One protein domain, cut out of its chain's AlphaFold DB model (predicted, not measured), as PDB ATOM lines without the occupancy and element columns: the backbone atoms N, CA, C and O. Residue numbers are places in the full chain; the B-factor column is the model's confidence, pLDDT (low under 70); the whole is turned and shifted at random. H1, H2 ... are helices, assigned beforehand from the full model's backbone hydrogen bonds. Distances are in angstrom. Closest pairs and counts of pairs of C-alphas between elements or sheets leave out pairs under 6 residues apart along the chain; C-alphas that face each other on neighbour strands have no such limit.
ATOM      1  N   VAL A  36     233.102 277.194 300.385       95.12
ATOM      2  CA  VAL A  36     234.024 276.036 300.351       95.12
ATOM      3  C   VAL A  36     234.808 275.928 301.661       95.12
ATOM      4  O   VAL A  36     234.914 274.849 302.241       95.12
ATOM      5  N   LYS A  37     235.344 277.055 302.139       94.56
ATOM      6  CA  LYS A  37     236.118 277.135 303.384       94.56
ATOM      7  C   LYS A  37     235.238 276.854 304.600       94.56
ATOM      8  O   LYS A  37     235.606 276.049 305.451       94.56
ATOM      9  N   GLU A  38     234.059 277.473 304.653       94.44
ATOM     10  CA  GLU A  38     233.077 277.244 305.719       94.44
ATOM     11  C   GLU A  38     232.672 275.757 305.786       94.44
ATOM     12  O   GLU A  38     232.640 275.159 306.860       94.44
ATOM     13  N   HIS A  39     232.451 275.119 304.636       96.38
ATOM     14  CA  HIS A  39     232.082 273.707 304.555       96.38
ATOM     15  C   HIS A  39     233.235 272.781 304.943       96.38
ATOM     16  O   HIS A  39     233.011 271.799 305.646       96.38
ATOM     17  N   ALA A  40     234.465 273.086 304.519       96.69
ATOM     18  CA  ALA A  40     235.646 272.313 304.893       96.69
ATOM     19  C   ALA A  40     235.907 272.369 306.405       96.69
ATOM     20  O   ALA A  40     236.253 271.349 307.002       96.69
ATOM     21  N   TYR A  41     235.684 273.531 307.029       96.75
ATOM     22  CA  TYR A  41     235.727 273.674 308.484       96.75
ATOM     23  C   TYR A  41     234.645 272.838 309.172       96.75
ATOM     24  O   TYR A  41     234.934 272.156 310.146       96.75
ATOM     25  N   LEU A  42     233.414 272.841 308.650       96.50
ATOM     26  CA  LEU A  42     232.319 272.039 309.206       96.50
ATOM     27  C   LEU A  42     232.559 270.534 309.070       96.50
ATOM     28  O   LEU A  42     232.262 269.788 309.999       96.50
ATOM     29  N   LEU A  43     233.061 270.086 307.916       97.31
ATOM     30  CA  LEU A  43     233.342 268.675 307.662       97.31
ATOM     31  C   LEU A  43     234.473 268.156 308.560       97.31
ATOM     32  O   LEU A  43     234.430 267.008 309.010       97.31
ATOM     33  N   ASP A  44     235.442 269.027 308.848       97.88
ATOM     34  CA  ASP A  44     236.516 268.826 309.819       97.88
ATOM     35  C   ASP A  44     237.279 267.506 309.625       97.88
ATOM     36  O   ASP A  44     237.449 266.706 310.542       97.88
ATOM     37  N   VAL A  45     237.679 267.223 308.385       98.06
ATOM     38  CA  VAL A  45     238.467 266.022 308.075       98.06
ATOM     39  C   VAL A  45     239.896 266.140 308.601       98.06
ATOM     40  O   VAL A  45     240.421 267.243 308.785       98.06
ATOM     41  N   ARG A  46     240.559 264.997 308.802       97.94
ATOM     42  CA  ARG A  46     241.978 264.966 309.172       97.94
ATOM     43  C   ARG A  46     242.856 265.381 307.991       97.94
ATOM     44  O   ARG A  46     242.645 264.945 306.861       97.94
ATOM     45  N   VAL A  47     243.858 266.212 308.271       97.19
ATOM     46  CA  VAL A  47     244.806 266.762 307.276       97.19
ATOM     47  C   VAL A  47     246.205 266.148 307.389       97.19
ATOM     48  O   VAL A  47     247.160 266.601 306.754       97.19
ATOM     49  N   ASN A  48     246.341 265.124 308.224       97.38
ATOM     50  CA  ASN A  48     247.503 264.260 308.326       97.38
ATOM     51  C   ASN A  48     247.060 262.847 308.712       97.38
ATOM     52  O   ASN A  48     245.915 262.633 309.104       97.38
ATOM     53  N   GLY A  49     247.980 261.895 308.617       96.31
ATOM     54  CA  GLY A  49     247.741 260.509 308.990       96.31
ATOM     55  C   GLY A  49     248.631 259.563 308.201       96.31
ATOM     56  O   GLY A  49     249.514 259.991 307.454       96.31
ATOM     57  N   THR A  50     248.396 258.270 308.379       97.12
ATOM     58  CA  THR A  50     249.078 257.202 307.639       97.12
ATOM     59  C   THR A  50     248.128 256.386 306.771       97.12
ATOM     60  O   THR A  50     248.588 255.694 305.864       97.12
ATOM     61  N   ILE A  51     246.817 256.477 307.021       98.00
ATOM     62  CA  ILE A  51     245.779 255.752 306.286       98.00
ATOM     63  C   ILE A  51     244.714 256.731 305.794       98.00
ATOM     64  O   ILE A  51     244.068 257.404 306.599       98.00
ATOM     65  N   THR A  52     244.508 256.769 304.479       98.62
ATOM     66  CA  THR A  52     243.357 257.433 303.853       98.62
ATOM     67  C   THR A  52     242.182 256.464 303.691       98.62
ATOM     68  O   THR A  52     242.306 255.254 303.927       98.62
ATOM     69  N   LEU A  53     241.018 256.985 303.309       98.62
ATOM     70  CA  LEU A  53     239.818 256.182 303.093       98.62
ATOM     71  C   LEU A  53     239.968 255.202 301.930       98.62
ATOM     72  O   LEU A  53     239.622 254.028 302.083       98.62
ATOM     73  N   SER A  54     240.540 255.648 300.816       98.62
ATOM     74  CA  SER A  54     240.852 254.805 299.662       98.62
ATOM     75  C   SER A  54     241.772 253.646 300.056       98.62
ATOM     76  O   SER A  54     241.439 252.486 299.826       98.62
ATOM     77  N   MET A  55     242.858 253.928 300.788       98.69
ATOM     78  CA  MET A  55     243.793 252.907 301.272       98.69
ATOM     79  C   MET A  55     243.130 251.875 302.189       98.69
ATOM     80  O   MET A  55     243.518 250.704 302.189       98.69
ATOM     81  N   LEU A  56     242.171 252.292 303.021       98.69
ATOM     82  CA  LEU A  56     241.418 251.364 303.859       98.69
ATOM     83  C   LEU A  56     240.492 250.484 303.015       98.69
ATOM     84  O   LEU A  56     240.462 249.275 303.232       98.69
ATOM     85  N   LEU A  57     239.751 251.070 302.073       98.62
ATOM     86  CA  LEU A  57     238.833 250.332 301.204       98.62
ATOM     87  C   LEU A  57     239.574 249.334 300.314       98.62
ATOM     88  O   LEU A  57     239.128 248.194 300.204       98.62
ATOM     89  N   ASP A  58     240.745 249.695 299.791       98.62
ATOM     90  CA  ASP A  58     241.612 248.781 299.039       98.62
ATOM     91  C   ASP A  58     241.987 247.539 299.860       98.62
ATOM     92  O   ASP A  58     241.994 246.423 299.348       98.62
ATOM     93  N   ARG A  59     242.247 247.705 301.164       98.44
ATOM     94  CA  ARG A  59     242.554 246.591 302.085       98.44
ATOM     95  C   ARG A  59     241.333 245.761 302.478       98.44
ATOM     96  O   ARG A  59     241.497 244.701 303.076       98.44
ATOM     97  N   LEU A  60     240.134 246.271 302.222       98.31
ATOM     98  CA  LEU A  60     238.863 245.645 302.577       98.31
ATOM     99  C   LEU A  60     238.083 245.180 301.341       98.31
ATOM    100  O   LEU A  60     236.893 244.900 301.463       98.31
ATOM    101  N   ASP A  61     238.733 245.091 300.178       97.94
ATOM    102  CA  ASP A  61     238.119 244.695 298.906       97.94
ATOM    103  C   ASP A  61     236.924 245.591 298.515       97.94
ATOM    104  O   ASP A  61     235.889 245.109 298.060       97.94
ATOM    105  N   GLN A  62     237.058 246.906 298.729       97.88
ATOM    106  CA  GLN A  62     236.020 247.924 298.496       97.88
ATOM    107  C   GLN A  62     234.733 247.727 299.328       97.88
ATOM    108  O   GLN A  62     233.674 248.268 299.006       97.88
ATOM    109  N   ASP A  63     234.800 246.972 300.429       98.31
ATOM    110  CA  ASP A  63     233.650 246.690 301.291       98.31
ATOM    111  C   ASP A  63     233.382 247.828 302.292       98.31
ATOM    112  O   ASP A  63     233.954 247.901 303.388       98.31
ATOM    113  N   TRP A  64     232.442 248.704 301.935       98.31
ATOM    114  CA  TRP A  64     231.980 249.803 302.788       98.31
ATOM    115  C   TRP A  64     231.383 249.353 304.120       98.31
ATOM    116  O   TRP A  64     231.538 250.045 305.129       98.31
ATOM    117  N   THR A  65     230.734 248.187 304.162       98.12
ATOM    118  CA  THR A  65     230.146 247.675 305.408       98.12
ATOM    119  C   THR A  65     231.254 247.341 306.401       98.12
ATOM    120  O   THR A  65     231.165 247.699 307.581       98.12
ATOM    121  N   LYS A  66     232.343 246.718 305.933       98.50
ATOM    122  CA  LYS A  66     233.544 246.494 306.752       98.50
ATOM    123  C   LYS A  66     234.233 247.802 307.129       98.50
ATOM    124  O   LYS A  66     234.659 247.929 308.273       98.50
ATOM    125  N   ALA A  67     234.321 248.775 306.221       98.56
ATOM    126  CA  ALA A  67     234.961 250.059 306.508       98.56
ATOM    127  C   ALA A  67     234.229 250.835 307.623       98.56
ATOM    128  O   ALA A  67     234.845 251.228 308.614       98.56
ATOM    129  N   GLU A  68     232.905 250.980 307.541       98.44
ATOM    130  CA  GLU A  68     232.093 251.708 308.535       98.44
ATOM    131  C   GLU A  68     231.973 250.983 309.889       98.44
ATOM    132  O   GLU A  68     231.761 251.608 310.941       98.44
ATOM    133  N   SER A  69     232.115 249.653 309.883       98.19
ATOM    134  CA  SER A  69     232.172 248.828 311.095       98.19
ATOM    135  C   SER A  69     233.596 248.617 311.621       98.19
ATOM    136  O   SER A  69     233.768 248.050 312.704       98.19
ATOM    137  N   HIS A  70     234.622 249.111 310.917       98.50
ATOM    138  CA  HIS A  70     236.013 248.945 311.313       98.50
ATOM    139  C   HIS A  70     236.256 249.560 312.696       98.50
ATOM    140  O   HIS A  70     235.965 250.732 312.937       98.50
ATOM    141  N   ARG A  71     236.849 248.783 313.610       98.12
ATOM    142  CA  ARG A  71     236.989 249.161 315.028       98.12
ATOM    143  C   ARG A  71     237.715 250.494 315.245       98.12
ATOM    144  O   ARG A  71     237.346 251.237 316.144       98.12
ATOM    145  N   VAL A  72     238.763 250.756 314.460       97.50
ATOM    146  CA  VAL A  72     239.608 251.960 314.597       97.50
ATOM    147  C   VAL A  72     239.077 253.113 313.743       97.50
ATOM    148  O   VAL A  72     238.727 254.155 314.277       97.50
ATOM    149  N   TYR A  73     238.984 252.914 312.426       98.44
ATOM    150  CA  TYR A  73     238.650 253.977 311.473       98.44
ATOM    151  C   TYR A  73     237.153 254.196 311.204       98.44
ATOM    152  O   TYR A  73     236.756 255.289 310.804       98.44
ATOM    153  N   GLY A  74     236.299 253.199 311.454       98.38
ATOM    154  CA  GLY A  74     234.857 253.289 311.206       98.38
ATOM    155  C   GLY A  74     234.159 254.463 311.910       98.38
ATOM    156  O   GLY A  74     233.296 255.087 311.292       98.38
ATOM    157  N   PRO A  75     234.503 254.821 313.167       98.12
ATOM    158  CA  PRO A  75     233.973 256.019 313.818       98.12
ATOM    159  C   PRO A  75     234.196 257.312 313.020       98.12
ATOM    160  O   PRO A  75     233.253 258.085 312.868       98.12
ATOM    161  N   GLU A  76     235.397 257.522 312.473       98.12
ATOM    162  CA  GLU A  76     235.736 258.734 311.715       98.12
ATOM    163  C   GLU A  76     235.013 258.788 310.362       98.12
ATOM    164  O   GLU A  76     234.495 259.836 309.971       98.12
ATOM    165  N   ILE A  77     234.880 257.641 309.688       98.50
ATOM    166  CA  ILE A  77     234.115 257.518 308.437       98.50
ATOM    167  C   ILE A  77     232.648 257.886 308.678       98.50
ATOM    168  O   ILE A  77     232.088 258.733 307.984       98.50
ATOM    169  N   LYS A  78     232.028 257.295 309.707       98.56
ATOM    170  CA  LYS A  78     230.618 257.552 310.042       98.56
ATOM    171  C   LYS A  78     230.378 258.995 310.477       98.56
ATOM    172  O   LYS A  78     229.361 259.571 310.097       98.56
ATOM    173  N   ARG A  79     231.306 259.588 311.240       98.00
ATOM    174  CA  ARG A  79     231.268 261.011 311.608       98.00
ATOM    175  C   ARG A  79     231.265 261.883 310.354       98.00
ATOM    176  O   ARG A  79     230.355 262.690 310.188       98.00
ATOM    177  N   THR A  80     232.238 261.675 309.468       98.12
ATOM    178  CA  THR A  80     232.392 262.446 308.227       98.12
ATOM    179  C   THR A  80     231.148 262.333 307.344       98.12
ATOM    180  O   THR A  80     230.593 263.355 306.945       98.12
ATOM    181  N   LEU A  81     230.636 261.115 307.116       98.19
ATOM    182  CA  LEU A  81     229.414 260.883 306.333       98.19
ATOM    183  C   LEU A  81     228.183 261.557 306.951       98.19
ATOM    184  O   LEU A  81     227.400 262.178 306.233       98.19
ATOM    185  N   SER A  82     228.003 261.466 308.274       97.56
ATOM    186  CA  SER A  82     226.867 262.102 308.954       97.56
ATOM    187  C   SER A  82     226.935 263.622 308.858       97.56
ATOM    188  O   SER A  82     225.934 264.250 308.527       97.56
ATOM    189  N   VAL A  83     228.105 264.224 309.092       97.69
ATOM    190  CA  VAL A  83     228.282 265.677 308.964       97.69
ATOM    191  C   VAL A  83     228.025 266.121 307.529       97.69
ATOM    192  O   VAL A  83     227.260 267.059 307.310       97.69
ATOM    193  N   TYR A  84     228.606 265.426 306.553       97.31
ATOM    194  CA  TYR A  84     228.412 265.751 305.149       97.31
ATOM    195  C   TYR A  84     226.935 265.680 304.745       97.31
ATOM    196  O   TYR A  84     226.399 266.653 304.214       97.31
ATOM    197  N   ARG A  85     226.242 264.587 305.083       95.88
ATOM    198  CA  ARG A  85     224.810 264.419 304.808       95.88
ATOM    199  C   ARG A  85     223.964 265.496 305.485       95.88
ATOM    200  O   ARG A  85     223.193 266.193 304.830       95.88
ATOM    201  N   ASP A  86     224.092 265.623 306.801       94.75
ATOM    202  CA  ASP A  86     223.124 266.358 307.614       94.75
ATOM    203  C   ASP A  86     223.391 267.867 307.593       94.75
ATOM    204  O   ASP A  86     222.454 268.663 307.543       94.75
ATOM    205  N   LYS A  87     224.665 268.278 307.623       94.75
ATOM    206  CA  LYS A  87     225.047 269.695 307.687       94.75
ATOM    207  C   LYS A  87     225.234 270.314 306.314       94.75
ATOM    208  O   LYS A  87     224.834 271.458 306.136       94.75
ATOM    209  N   LEU A  88     225.817 269.588 305.360       95.00
ATOM    210  CA  LEU A  88     226.187 270.160 304.064       95.00
ATOM    211  C   LEU A  88     225.136 269.850 302.998       95.00
ATOM    212  O   LEU A  88     224.514 270.779 302.482       95.00
ATOM    213  N   VAL A  89     224.864 268.571 302.725       94.31
ATOM    214  CA  VAL A  89     223.880 268.174 301.705       94.31
ATOM    215  C   VAL A  89     222.497 268.700 302.057       94.31
ATOM    216  O   VAL A  89     221.969 269.529 301.323       94.31
ATOM    217  N   HIS A  90     221.947 268.313 303.207       91.56
ATOM    218  CA  HIS A  90     220.617 268.768 303.614       91.56
ATOM    219  C   HIS A  90     220.593 270.215 304.118       91.56
ATOM    220  O   HIS A  90     219.646 270.945 303.828       91.56
ATOM    221  N   GLY A  91     221.614 270.627 304.875       90.25
ATOM    222  CA  GLY A  91     221.632 271.928 305.546       90.25
ATOM    223  C   GLY A  91     221.979 273.117 304.648       90.25
ATOM    224  O   GLY A  91     221.424 274.194 304.851       90.25
ATOM    225  N   VAL A  92     222.859 272.942 303.653       90.25
ATOM    226  CA  VAL A  92     223.329 274.045 302.792       90.25
ATOM    227  C   VAL A  92     222.798 273.934 301.367       90.25
ATOM    228  O   VAL A  92     222.259 274.902 300.819       90.25
ATOM    229  N   PHE A  93     222.939 272.762 300.747       88.19
ATOM    230  CA  PHE A  93     222.547 272.575 299.348       88.19
ATOM    231  C   PHE A  93     221.033 272.357 299.179       88.19
ATOM    232  O   PHE A  93     220.499 272.547 298.084       88.19
ATOM    233  N   GLY A  94     220.322 272.083 300.277       78.12
ATOM    234  CA  GLY A  94     218.870 271.920 300.342       78.12
ATOM    235  C   GLY A  94     218.446 270.451 300.356       78.12
ATOM    236  O   GLY A  94     219.258 269.545 300.513       78.12
ATOM    237  N   HIS A  95     217.154 270.176 300.180       67.50
ATOM    238  CA  HIS A  95     216.617 268.805 300.187       67.50
ATOM    239  C   HIS A  95     216.904 268.037 298.883       67.50
ATOM    240  O   HIS A  95     216.008 267.435 298.294       67.50
ATOM    241  N   ILE A  96     218.153 268.069 298.413       76.00
ATOM    242  CA  ILE A  96     218.623 267.203 297.335       76.00
ATOM    243  C   ILE A  96     218.684 265.786 297.899       76.00
ATOM    244  O   ILE A  96     219.337 265.533 298.913       76.00
ATOM    245  N   ASN A  97     217.966 264.867 297.260       81.12
ATOM    246  CA  ASN A  97     217.968 263.472 297.662       81.12
ATOM    247  C   ASN A  97     219.163 262.773 297.007       81.12
ATOM    248  O   ASN A  97     219.119 262.500 295.810       81.12
ATOM    249  N   ARG A  98     220.218 262.516 297.785       91.25
ATOM    250  CA  ARG A  98     221.336 261.655 297.383       91.25
ATOM    251  C   ARG A  98     221.312 260.375 298.201       91.25
ATOM    252  O   ARG A  98     221.057 260.403 299.406       91.25
ATOM    253  N   SER A  99     221.543 259.257 297.533       95.12
ATOM    254  CA  SER A  99     221.657 257.942 298.153       95.12
ATOM    255  C   SER A  99     222.892 257.854 299.053       95.12
ATOM    256  O   SER A  99     223.832 258.637 298.940       95.12
ATOM    257  N   ILE A 100     222.907 256.873 299.959       94.81
ATOM    258  CA  ILE A 100     224.069 256.630 300.828       94.81
ATOM    259  C   ILE A 100     225.320 256.311 299.997       94.81
ATOM    260  O   ILE A 100     226.403 256.755 300.362       94.81
ATOM    261  N   ASP A 101     225.176 255.596 298.881       97.06
ATOM    262  CA  ASP A 101     226.308 255.229 298.026       97.06
ATOM    263  C   ASP A 101     226.897 256.447 297.304       97.06
ATOM    264  O   ASP A 101     228.111 256.612 297.282       97.06
ATOM    265  N   GLU A 102     226.068 257.390 296.859       96.94
ATOM    266  CA  GLU A 102     226.545 258.675 296.328       96.94
ATOM    267  C   GLU A 102     227.296 259.513 297.377       96.94
ATOM    268  O   GLU A 102     228.299 260.156 297.073       96.94
ATOM    269  N   LEU A 103     226.831 259.513 298.633       96.94
ATOM    270  CA  LEU A 103     227.530 260.206 299.723       96.94
ATOM    271  C   LEU A 103     228.871 259.536 300.050       96.94
ATOM    272  O   LEU A 103     229.840 260.218 300.380       96.94
ATOM    273  N   ARG A 104     228.928 258.206 299.965       98.38
ATOM    274  CA  ARG A 104     230.158 257.421 300.112       98.38
ATOM    275  C   ARG A 104     231.156 257.743 299.008       98.38
ATOM    276  O   ARG A 104     232.318 257.990 299.316       98.38
ATOM    277  N   GLU A 105     230.702 257.794 297.760       98.12
ATOM    278  CA  GLU A 105     231.524 258.174 296.608       98.12
ATOM    279  C   GLU A 105     232.113 259.578 296.770       98.12
ATOM    280  O   GLU A 105     233.311 259.758 296.569       98.12
ATOM    281  N   ASP A 106     231.330 260.558 297.227       97.81
ATOM    282  CA  ASP A 106     231.846 261.908 297.477       97.81
ATOM    283  C   ASP A 106     232.968 261.930 298.521       97.81
ATOM    284  O   ASP A 106     234.003 262.566 298.323       97.81
ATOM    285  N   ILE A 107     232.772 261.255 299.659       98.12
ATOM    286  CA  ILE A 107     233.782 261.231 300.726       98.12
ATOM    287  C   ILE A 107     235.004 260.409 300.308       98.12
ATOM    288  O   ILE A 107     236.117 260.731 300.718       98.12
ATOM    289  N   LEU A 108     234.827 259.399 299.455       98.56
ATOM    290  CA  LEU A 108     235.937 258.683 298.836       98.56
ATOM    291  C   LEU A 108     236.724 259.568 297.866       98.56
ATOM    292  O   LEU A 108     237.946 259.526 297.900       98.56
ATOM    293  N   ILE A 109     236.059 260.400 297.060       98.56
ATOM    294  CA  ILE A 109     236.724 261.391 296.199       98.56
ATOM    295  C   ILE A 109     237.517 262.388 297.052       98.56
ATOM    296  O   ILE A 109     238.658 262.710 296.730       98.56
ATOM    297  N   LEU A 110     236.945 262.842 298.173       98.25
ATOM    298  CA  LEU A 110     237.656 263.710 299.115       98.25
ATOM    299  C   LEU A 110     238.903 263.030 299.703       98.25
ATOM    300  O   LEU A 110     239.891 263.707 299.984       98.25
ATOM    301  N   ASP A 111     238.837 261.713 299.887       98.50
ATOM    302  CA  ASP A 111     239.867 260.829 300.433       98.50
ATOM    303  C   ASP A 111     240.570 261.381 301.689       98.50
ATOM    304  O   ASP A 111     241.764 261.700 301.658       98.50
ATOM    305  N   PRO A 112     239.842 261.572 302.804       97.81
ATOM    306  CA  PRO A 112     240.440 262.098 304.020       97.81
ATOM    307  C   PRO A 112     241.330 261.058 304.708       97.81
ATOM    308  O   PRO A 112     241.099 259.849 304.625       97.81
ATOM    309  N   PHE A 113     242.303 261.536 305.485       98.56
ATOM    310  CA  PHE A 113     242.994 260.683 306.449       98.56
ATOM    311  C   PHE A 113     242.049 260.244 307.572       98.56
ATOM    312  O   PHE A 113     241.151 260.982 307.982       98.56
ATOM    313  N   LEU A 114     242.274 259.045 308.109       98.25
ATOM    314  CA  LEU A 114     241.398 258.436 309.116       98.25
ATOM    315  C   LEU A 114     242.024 258.356 310.512       98.25
ATOM    316  O   LEU A 114     241.311 258.130 311.490       98.25
ATOM    317  N   ASP A 115     243.339 258.547 310.620       96.56
ATOM    318  CA  ASP A 115     244.124 258.194 311.807       96.56
ATOM    319  C   ASP A 115     245.091 259.276 312.306       96.56
ATOM    320  O   ASP A 115     245.715 259.083 313.347       96.56
ATOM    321  N   GLY A 116     245.227 260.403 311.599       94.00
ATOM    322  CA  GLY A 116     246.055 261.515 312.071       94.00
ATOM    323  C   GLY A 116     245.497 262.205 313.304       94.00
ATOM    324  O   GLY A 116     244.385 261.939 313.739       94.00
ATOM    325  N   ASP A 117     246.256 263.124 313.875       96.25
ATOM    326  CA  ASP A 117     245.926 263.860 315.097       96.25
ATOM    327  C   ASP A 117     245.552 265.329 314.846       96.25
ATOM    328  O   ASP A 117     245.080 265.996 315.764       96.25
ATOM    329  N   ILE A 118     245.699 265.820 313.610       97.75
ATOM    330  CA  ILE A 118     245.344 267.184 313.214       97.75
ATOM    331  C   ILE A 118     244.140 267.158 312.269       97.75
ATOM    332  O   ILE A 118     244.199 266.610 311.164       97.75
ATOM    333  N   SER A 119     243.047 267.798 312.686       98.06
ATOM    334  CA  SER A 119     241.891 268.081 311.830       98.06
ATOM    335  C   SER A 119     241.992 269.451 311.151       98.06
ATOM    336  O   SER A 119     242.815 270.291 311.531       98.06
ATOM    337  N   MET A 120     241.158 269.687 310.135       97.94
ATOM    338  CA  MET A 120     241.065 270.978 309.446       97.94
ATOM    339  C   MET A 120     240.760 272.122 310.422       97.94
ATOM    340  O   MET A 120     241.425 273.157 310.366       97.94
ATOM    341  N   ALA A 121     239.797 271.938 311.330       97.81
ATOM    342  CA  ALA A 121     239.430 272.940 312.323       97.81
ATOM    343  C   ALA A 121     240.573 273.190 313.311       97.81
ATOM    344  O   ALA A 121     240.943 274.340 313.519       97.81
ATOM    345  N   MET A 122     241.213 272.134 313.832       98.19
ATOM    346  CA  MET A 122     242.363 272.276 314.737       98.19
ATOM    347  C   MET A 122     243.513 273.055 314.091       98.19
ATOM    348  O   MET A 122     244.101 273.940 314.717       98.19
ATOM    349  N   LEU A 123     243.836 272.744 312.832       98.00
ATOM    350  CA  LEU A 123     244.855 273.476 312.088       98.00
ATOM    351  C   LEU A 123     244.456 274.942 311.906       98.00
ATOM    352  O   LEU A 123     245.277 275.826 312.142       98.00
ATOM    353  N   LEU A 124     243.217 275.207 311.491       97.44
ATOM    354  CA  LEU A 124     242.745 276.565 311.244       97.44
ATOM    355  C   LEU A 124     242.750 277.408 312.527       97.44
ATOM    356  O   LEU A 124     243.214 278.550 312.509       97.44
ATOM    357  N   ASP A 125     242.311 276.831 313.642       97.50
ATOM    358  CA  ASP A 125     242.327 277.473 314.954       97.50
ATOM    359  C   ASP A 125     243.768 277.789 315.386       97.50
ATOM    360  O   ASP A 125     244.045 278.889 315.869       97.50
ATOM    361  N   SER A 126     244.723 276.886 315.120       97.19
ATOM    362  CA  SER A 126     246.146 277.100 315.436       97.19
ATOM    363  C   SER A 126     246.791 278.277 314.686       97.19
ATOM    364  O   SER A 126     247.783 278.834 315.154       97.19
ATOM    365  N   VAL A 127     246.218 278.686 313.549       96.88
ATOM    366  CA  VAL A 127     246.655 279.854 312.763       96.88
ATOM    367  C   VAL A 127     245.681 281.035 312.872       96.88
ATOM    368  O   VAL A 127     245.691 281.936 312.031       96.88
ATOM    369  N   GLY A 128     244.830 281.038 313.903       96.25
ATOM    370  CA  GLY A 128     243.927 282.143 314.233       96.25
ATOM    371  C   GLY A 128     242.792 282.352 313.230       96.25
ATOM    372  O   GLY A 128     242.425 283.491 312.959       96.25
ATOM    373  N   GLY A 129     242.269 281.284 312.624       94.81
ATOM    374  CA  GLY A 129     241.197 281.398 311.629       94.81
ATOM    375  C   GLY A 129     241.683 281.773 310.223       94.81
ATOM    376  O   GLY A 129     240.870 281.966 309.317       94.81
ATOM    377  N   ASN A 130     242.998 281.903 310.010       94.62
ATOM    378  CA  ASN A 130     243.544 282.418 308.760       94.62
ATOM    379  C   ASN A 130     243.762 281.310 307.715       94.62
ATOM    380  O   ASN A 130     244.750 280.575 307.734       94.62
ATOM    381  N   TRP A 131     242.860 281.253 306.736       93.88
ATOM    382  CA  TRP A 131     242.927 280.301 305.625       93.88
ATOM    383  C   TRP A 131     244.158 280.443 304.729       93.88
ATOM    384  O   TRP A 131     244.587 279.448 304.145       93.88
ATOM    385  N   GLU A 132     244.736 281.638 304.587       91.38
ATOM    386  CA  GLU A 132     245.992 281.779 303.847       91.38
ATOM    387  C   GLU A 132     247.123 281.095 304.611       91.38
ATOM    388  O   GLU A 132     247.805 280.240 304.047       91.38
ATOM    389  N   LEU A 133     247.259 281.352 305.912       95.31
ATOM    390  CA  LEU A 133     248.268 280.678 306.734       95.31
ATOM    391  C   LEU A 133     248.063 279.157 306.773       95.31
ATOM    392  O   LEU A 133     249.040 278.419 306.661       95.31
ATOM    393  N   ALA A 134     246.818 278.677 306.842       96.81
ATOM    394  CA  ALA A 134     246.515 277.246 306.792       96.81
ATOM    395  C   ALA A 134     246.948 276.617 305.456       96.81
ATOM    396  O   ALA A 134     247.610 275.579 305.439       96.81
ATOM    397  N   LYS A 135     246.652 277.273 304.325       94.25
ATOM    398  CA  LYS A 135     247.114 276.821 303.005       94.25
ATOM    399  C   LYS A 135     248.636 276.861 302.907       94.25
ATOM    400  O   LYS A 135     249.227 275.936 302.371       94.25
ATOM    401  N   TYR A 136     249.314 277.890 303.403       94.25
ATOM    402  CA  TYR A 136     250.781 277.968 303.362       94.25
ATOM    403  C   TYR A 136     251.478 277.210 304.500       94.25
ATOM    404  O   TYR A 136     252.705 277.259 304.600       94.25
ATOM    405  N   HIS A 137     250.732 276.463 305.321       96.88
ATOM    406  CA  HIS A 137     251.309 275.677 306.400       96.88
ATOM    407  C   HIS A 137     252.344 274.688 305.855       96.88
ATOM    408  O   HIS A 137     252.064 273.911 304.942       96.88
ATOM    409  N   ARG A 138     253.543 274.689 306.448       96.31
ATOM    410  CA  ARG A 138     254.708 273.947 305.940       96.31
ATOM    411  C   ARG A 138     254.461 272.445 305.785       96.31
ATOM    412  O   ARG A 138     255.032 271.833 304.892       96.31
ATOM    413  N   ILE A 139     253.659 271.859 306.675       95.81
ATOM    414  CA  ILE A 139     253.433 270.405 306.737       95.81
ATOM    415  C   ILE A 139     252.085 270.021 306.118       95.81
ATOM    416  O   ILE A 139     251.995 269.049 305.381       95.81
ATOM    417  N   HIS A 140     251.038 270.796 306.402       97.38
ATOM    418  CA  HIS A 140     249.644 270.419 306.112       97.38
ATOM    419  C   HIS A 140     249.046 271.201 304.942       97.38
ATOM    420  O   HIS A 140     247.967 270.872 304.459       97.38
ATOM    421  N   GLY A 141     249.744 272.231 304.459       96.50
ATOM    422  CA  GLY A 141     249.225 273.149 303.455       96.50
ATOM    423  C   GLY A 141     248.877 272.487 302.121       96.50
ATOM    424  O   GLY A 141     247.947 272.924 301.443       96.50
ATOM    425  N   THR A 142     249.590 271.423 301.748       95.44
ATOM    426  CA  THR A 142     249.281 270.628 300.549       95.44
ATOM    427  C   THR A 142     247.925 269.937 300.681       95.44
ATOM    428  O   THR A 142     247.081 270.100 299.804       95.44
ATOM    429  N   GLU A 143     247.671 269.266 301.806       97.00
ATOM    430  CA  GLU A 143     246.399 268.578 302.057       97.00
ATOM    431  C   GLU A 143     245.234 269.546 302.250       97.00
ATOM    432  O   GLU A 143     244.130 269.278 301.786       97.00
ATOM    433  N   VAL A 144     245.469 270.712 302.862       97.31
ATOM    434  CA  VAL A 144     244.450 271.771 302.935       97.31
ATOM    435  C   VAL A 144     244.032 272.207 301.531       97.31
ATOM    436  O   VAL A 144     242.841 272.273 301.236       97.31
ATOM    437  N   ARG A 145     244.998 272.484 300.641       95.56
ATOM    438  CA  ARG A 145     244.693 272.874 299.255       95.56
ATOM    439  C   ARG A 145     243.972 271.765 298.501       95.56
ATOM    440  O   ARG A 145     242.967 272.068 297.864       95.56
ATOM    441  N   ARG A 146     244.453 270.522 298.606       96.12
ATOM    442  CA  ARG A 146     243.849 269.358 297.949       96.12
ATOM    443  C   ARG A 146     242.387 269.205 298.357       96.12
ATOM    444  O   ARG A 146     241.525 269.236 297.492       96.12
ATOM    445  N   HIS A 147     242.094 269.157 299.658       96.81
ATOM    446  CA  HIS A 147     240.720 269.025 300.145       96.81
ATOM    447  C   HIS A 147     239.815 270.168 299.676       96.81
ATOM    448  O   HIS A 147     238.711 269.908 299.209       96.81
ATOM    449  N   LEU A 148     240.268 271.426 299.764       96.31
ATOM    450  CA  LEU A 148     239.474 272.572 299.307       96.31
ATOM    451  C   LEU A 148     239.190 272.502 297.801       96.31
ATOM    452  O   LEU A 148     238.069 272.779 297.384       96.31
ATOM    453  N   GLN A 149     240.186 272.131 296.995       95.19
ATOM    454  CA  GLN A 149     240.054 272.006 295.545       95.19
ATOM    455  C   GLN A 149     239.123 270.851 295.168       95.19
ATOM    456  O   GLN A 149     238.095 271.099 294.545       95.19
ATOM    457  N   THR A 150     239.413 269.634 295.631       97.06
ATOM    458  CA  THR A 150     238.607 268.431 295.389       97.06
ATOM    459  C   THR A 150     237.158 268.621 295.839       97.06
ATOM    460  O   THR A 150     236.226 268.347 295.082       97.06
ATOM    461  N   TYR A 151     236.938 269.176 297.035       97.44
ATOM    462  CA  TYR A 151     235.588 269.473 297.509       97.44
ATOM    463  C   TYR A 151     234.882 270.505 296.621       97.44
ATOM    464  O   TYR A 151     233.718 270.314 296.255       97.44
ATOM    465  N   ALA A 152     235.579 271.582 296.243       95.44
ATOM    466  CA  ALA A 152     235.007 272.651 295.435       95.44
ATOM    467  C   ALA A 152     234.591 272.188 294.035       95.44
ATOM    468  O   ALA A 152     233.523 272.577 293.556       95.44
ATOM    469  N   THR A 153     235.429 271.401 293.363       93.81
ATOM    470  CA  THR A 153     235.253 271.054 291.950       93.81
ATOM    471  C   THR A 153     234.745 269.636 291.761       93.81
ATOM    472  O   THR A 153     233.646 269.455 291.242       93.81
ATOM    473  N   GLU A 154     235.515 268.641 292.192       96.06
ATOM    474  CA  GLU A 154     235.251 267.234 291.889       96.06
ATOM    475  C   GLU A 154     233.987 266.719 292.571       96.06
ATOM    476  O   GLU A 154     233.252 265.939 291.971       96.06
ATOM    477  N   ILE A 155     233.704 267.201 293.781       96.56
ATOM    478  CA  ILE A 155     232.485 266.850 294.511       96.56
ATOM    479  C   ILE A 155     231.380 267.841 294.156       96.56
ATOM    480  O   ILE A 155     230.391 267.490 293.512       96.56
ATOM    481  N   CYS A 156     231.525 269.108 294.547       95.44
ATOM    482  CA  CYS A 156     230.365 269.989 294.545       95.44
ATOM    483  C   CYS A 156     229.906 270.412 293.148       95.44
ATOM    484  O   CYS A 156     228.709 270.380 292.874       95.44
ATOM    485  N   ARG A 157     230.815 270.807 292.248       93.75
ATOM    486  CA  ARG A 157     230.404 271.240 290.899       93.75
ATOM    487  C   ARG A 157     229.868 270.080 290.064       93.75
ATOM    488  O   ARG A 157     228.928 270.284 289.296       93.75
ATOM    489  N   ASN A 158     230.430 268.884 290.229       93.88
ATOM    490  CA  ASN A 158     229.971 267.697 289.510       93.88
ATOM    491  C   ASN A 158     228.613 267.201 290.022       93.88
ATOM    492  O   ASN A 158     227.770 266.836 289.206       93.88
ATOM    493  N   ASN A 159     228.367 267.268 291.336       93.31
ATOM    494  CA  ASN A 159     227.195 266.626 291.939       93.31
ATOM    495  C   ASN A 159     226.058 267.591 292.319       93.31
ATOM    496  O   ASN A 159     224.901 267.181 292.374       93.31
ATOM    497  N   PHE A 160     226.348 268.880 292.534       92.69
ATOM    498  CA  PHE A 160     225.348 269.924 292.831       92.69
ATOM    499  C   PHE A 160     225.231 270.983 291.723       92.69
ATOM    500  O   PHE A 160     224.420 271.907 291.815       92.69
ATOM    501  N   GLY A 161     226.009 270.831 290.648       92.50
ATOM    502  CA  GLY A 161     225.960 271.660 289.451       92.50
ATOM    503  C   GLY A 161     227.028 272.752 289.404       92.50
ATOM    504  O   GLY A 161     227.454 273.312 290.413       92.50
ATOM    505  N   GLN A 162     227.424 273.117 288.183       92.19
ATOM    506  CA  GLN A 162     228.519 274.064 287.918       92.19
ATOM    507  C   GLN A 162     228.278 275.469 288.500       92.19
ATOM    508  O   GLN A 162     229.224 276.189 288.801       92.19
ATOM    509  N   ASN A 163     227.011 275.836 288.716       93.56
ATOM    510  CA  ASN A 163     226.604 277.128 289.267       93.56
ATOM    511  C   ASN A 163     226.481 277.138 290.800       93.56
ATOM    512  O   ASN A 163     226.046 278.148 291.346       93.56
TER     513      ASN A 163
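Overview. This is residues 36 to 163 of the 258 residues of an uncharacterized protein of Arthrobacter sp. AETb3-4 (UniProt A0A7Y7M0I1). Two long helices, H4 and H8, make a V whose arms come near each other at their last residues, and two shorter helices, H1 and H5, bridge the space between the arms. The pair H2 and H3 sits by the first residues of H4, the pair H6 and H7 sits by the first residues of H8, and the links from H1 to H2 and from H5 to H6 run through the mouth of the V. The printed part has 128 residues with eight named helices, H1 to H8 in order along the chain, and no named strand; its class is all helix. It is compact, with a radius of gyration of the C-alphas of 14.3 A, and only just flat, spanning 37 by 35 by 19 A.

Along the chain. H4, residues 74 to 93, runs 25.8 A from C-alpha 74 at (234.857, 253.289, 311.206). H8, residues 141 to 160, runs 26.3 A and ends with C-alpha 160 at (225.348, 269.924, 292.831). H5, residues 100 to 110, is 15.4 A long. H1, residues 36 to 43, begins with C-alpha 36 at (234.024, 276.036, 300.351). The short helices are H2, residues 53 to 59, H3, residues 64 to 69, H6, residues 120 to 126, and H7, residues 131 to 135.

Arrangement. H4 and H8 are close but not clearly touching; their closest C-alphas, of Phe 93 and Phe 160, are 7.6 A apart, and they run the same way at a steep tilt of 54 degrees. H1 touches residues 80 to 88 of H4, closest at the C-alphas of Leu 43 and Val 83, 6.0 A. It touches residues 147 to 152 of H8, about perpendicular at 82 degrees, with the C-alphas of Val 36 and Ala 152 closest at 6.0 A. H5 touches residues 80 to 85 of H4, about perpendicular at 79 degrees; the closest C-alphas, of Leu 81 and Leu 103, are 6.9 A apart. H5 touches residues 147 to 155 of H8, closest at the C-alphas of Asp 106 and Ile 155, 5.8 A. H3 touches H4 only at the corner, the C-alphas of Glu 68 and Gly 74 being closest at 4.2 A. H2 and H3 only just touch, with 3 pairs of C-alphas within 8 A, those of Leu 57 and Ala 67 closest at 6.6 A. H7 touches H8 only at the corner, closest at the C-alphas of Lys 135 and Gly 141, 4.3 A. H6 touches H1, with the C-alphas of Tyr 41 and Ala 121 closest at 5.4 A. In H1, H2, H3, H5, H6 and H7 every O i to N i+4 pair is within hydrogen-bond range; in H4 and in H8 13 of 16 are.

Size, cuts and confidence. The two C-alphas farthest apart, of Asp 61 and Gly 128, are 40.9 A apart. The printed part has no cut, and no link is long. The mean pLDDT of the printed part is 95.9, and residue 95 is under 70.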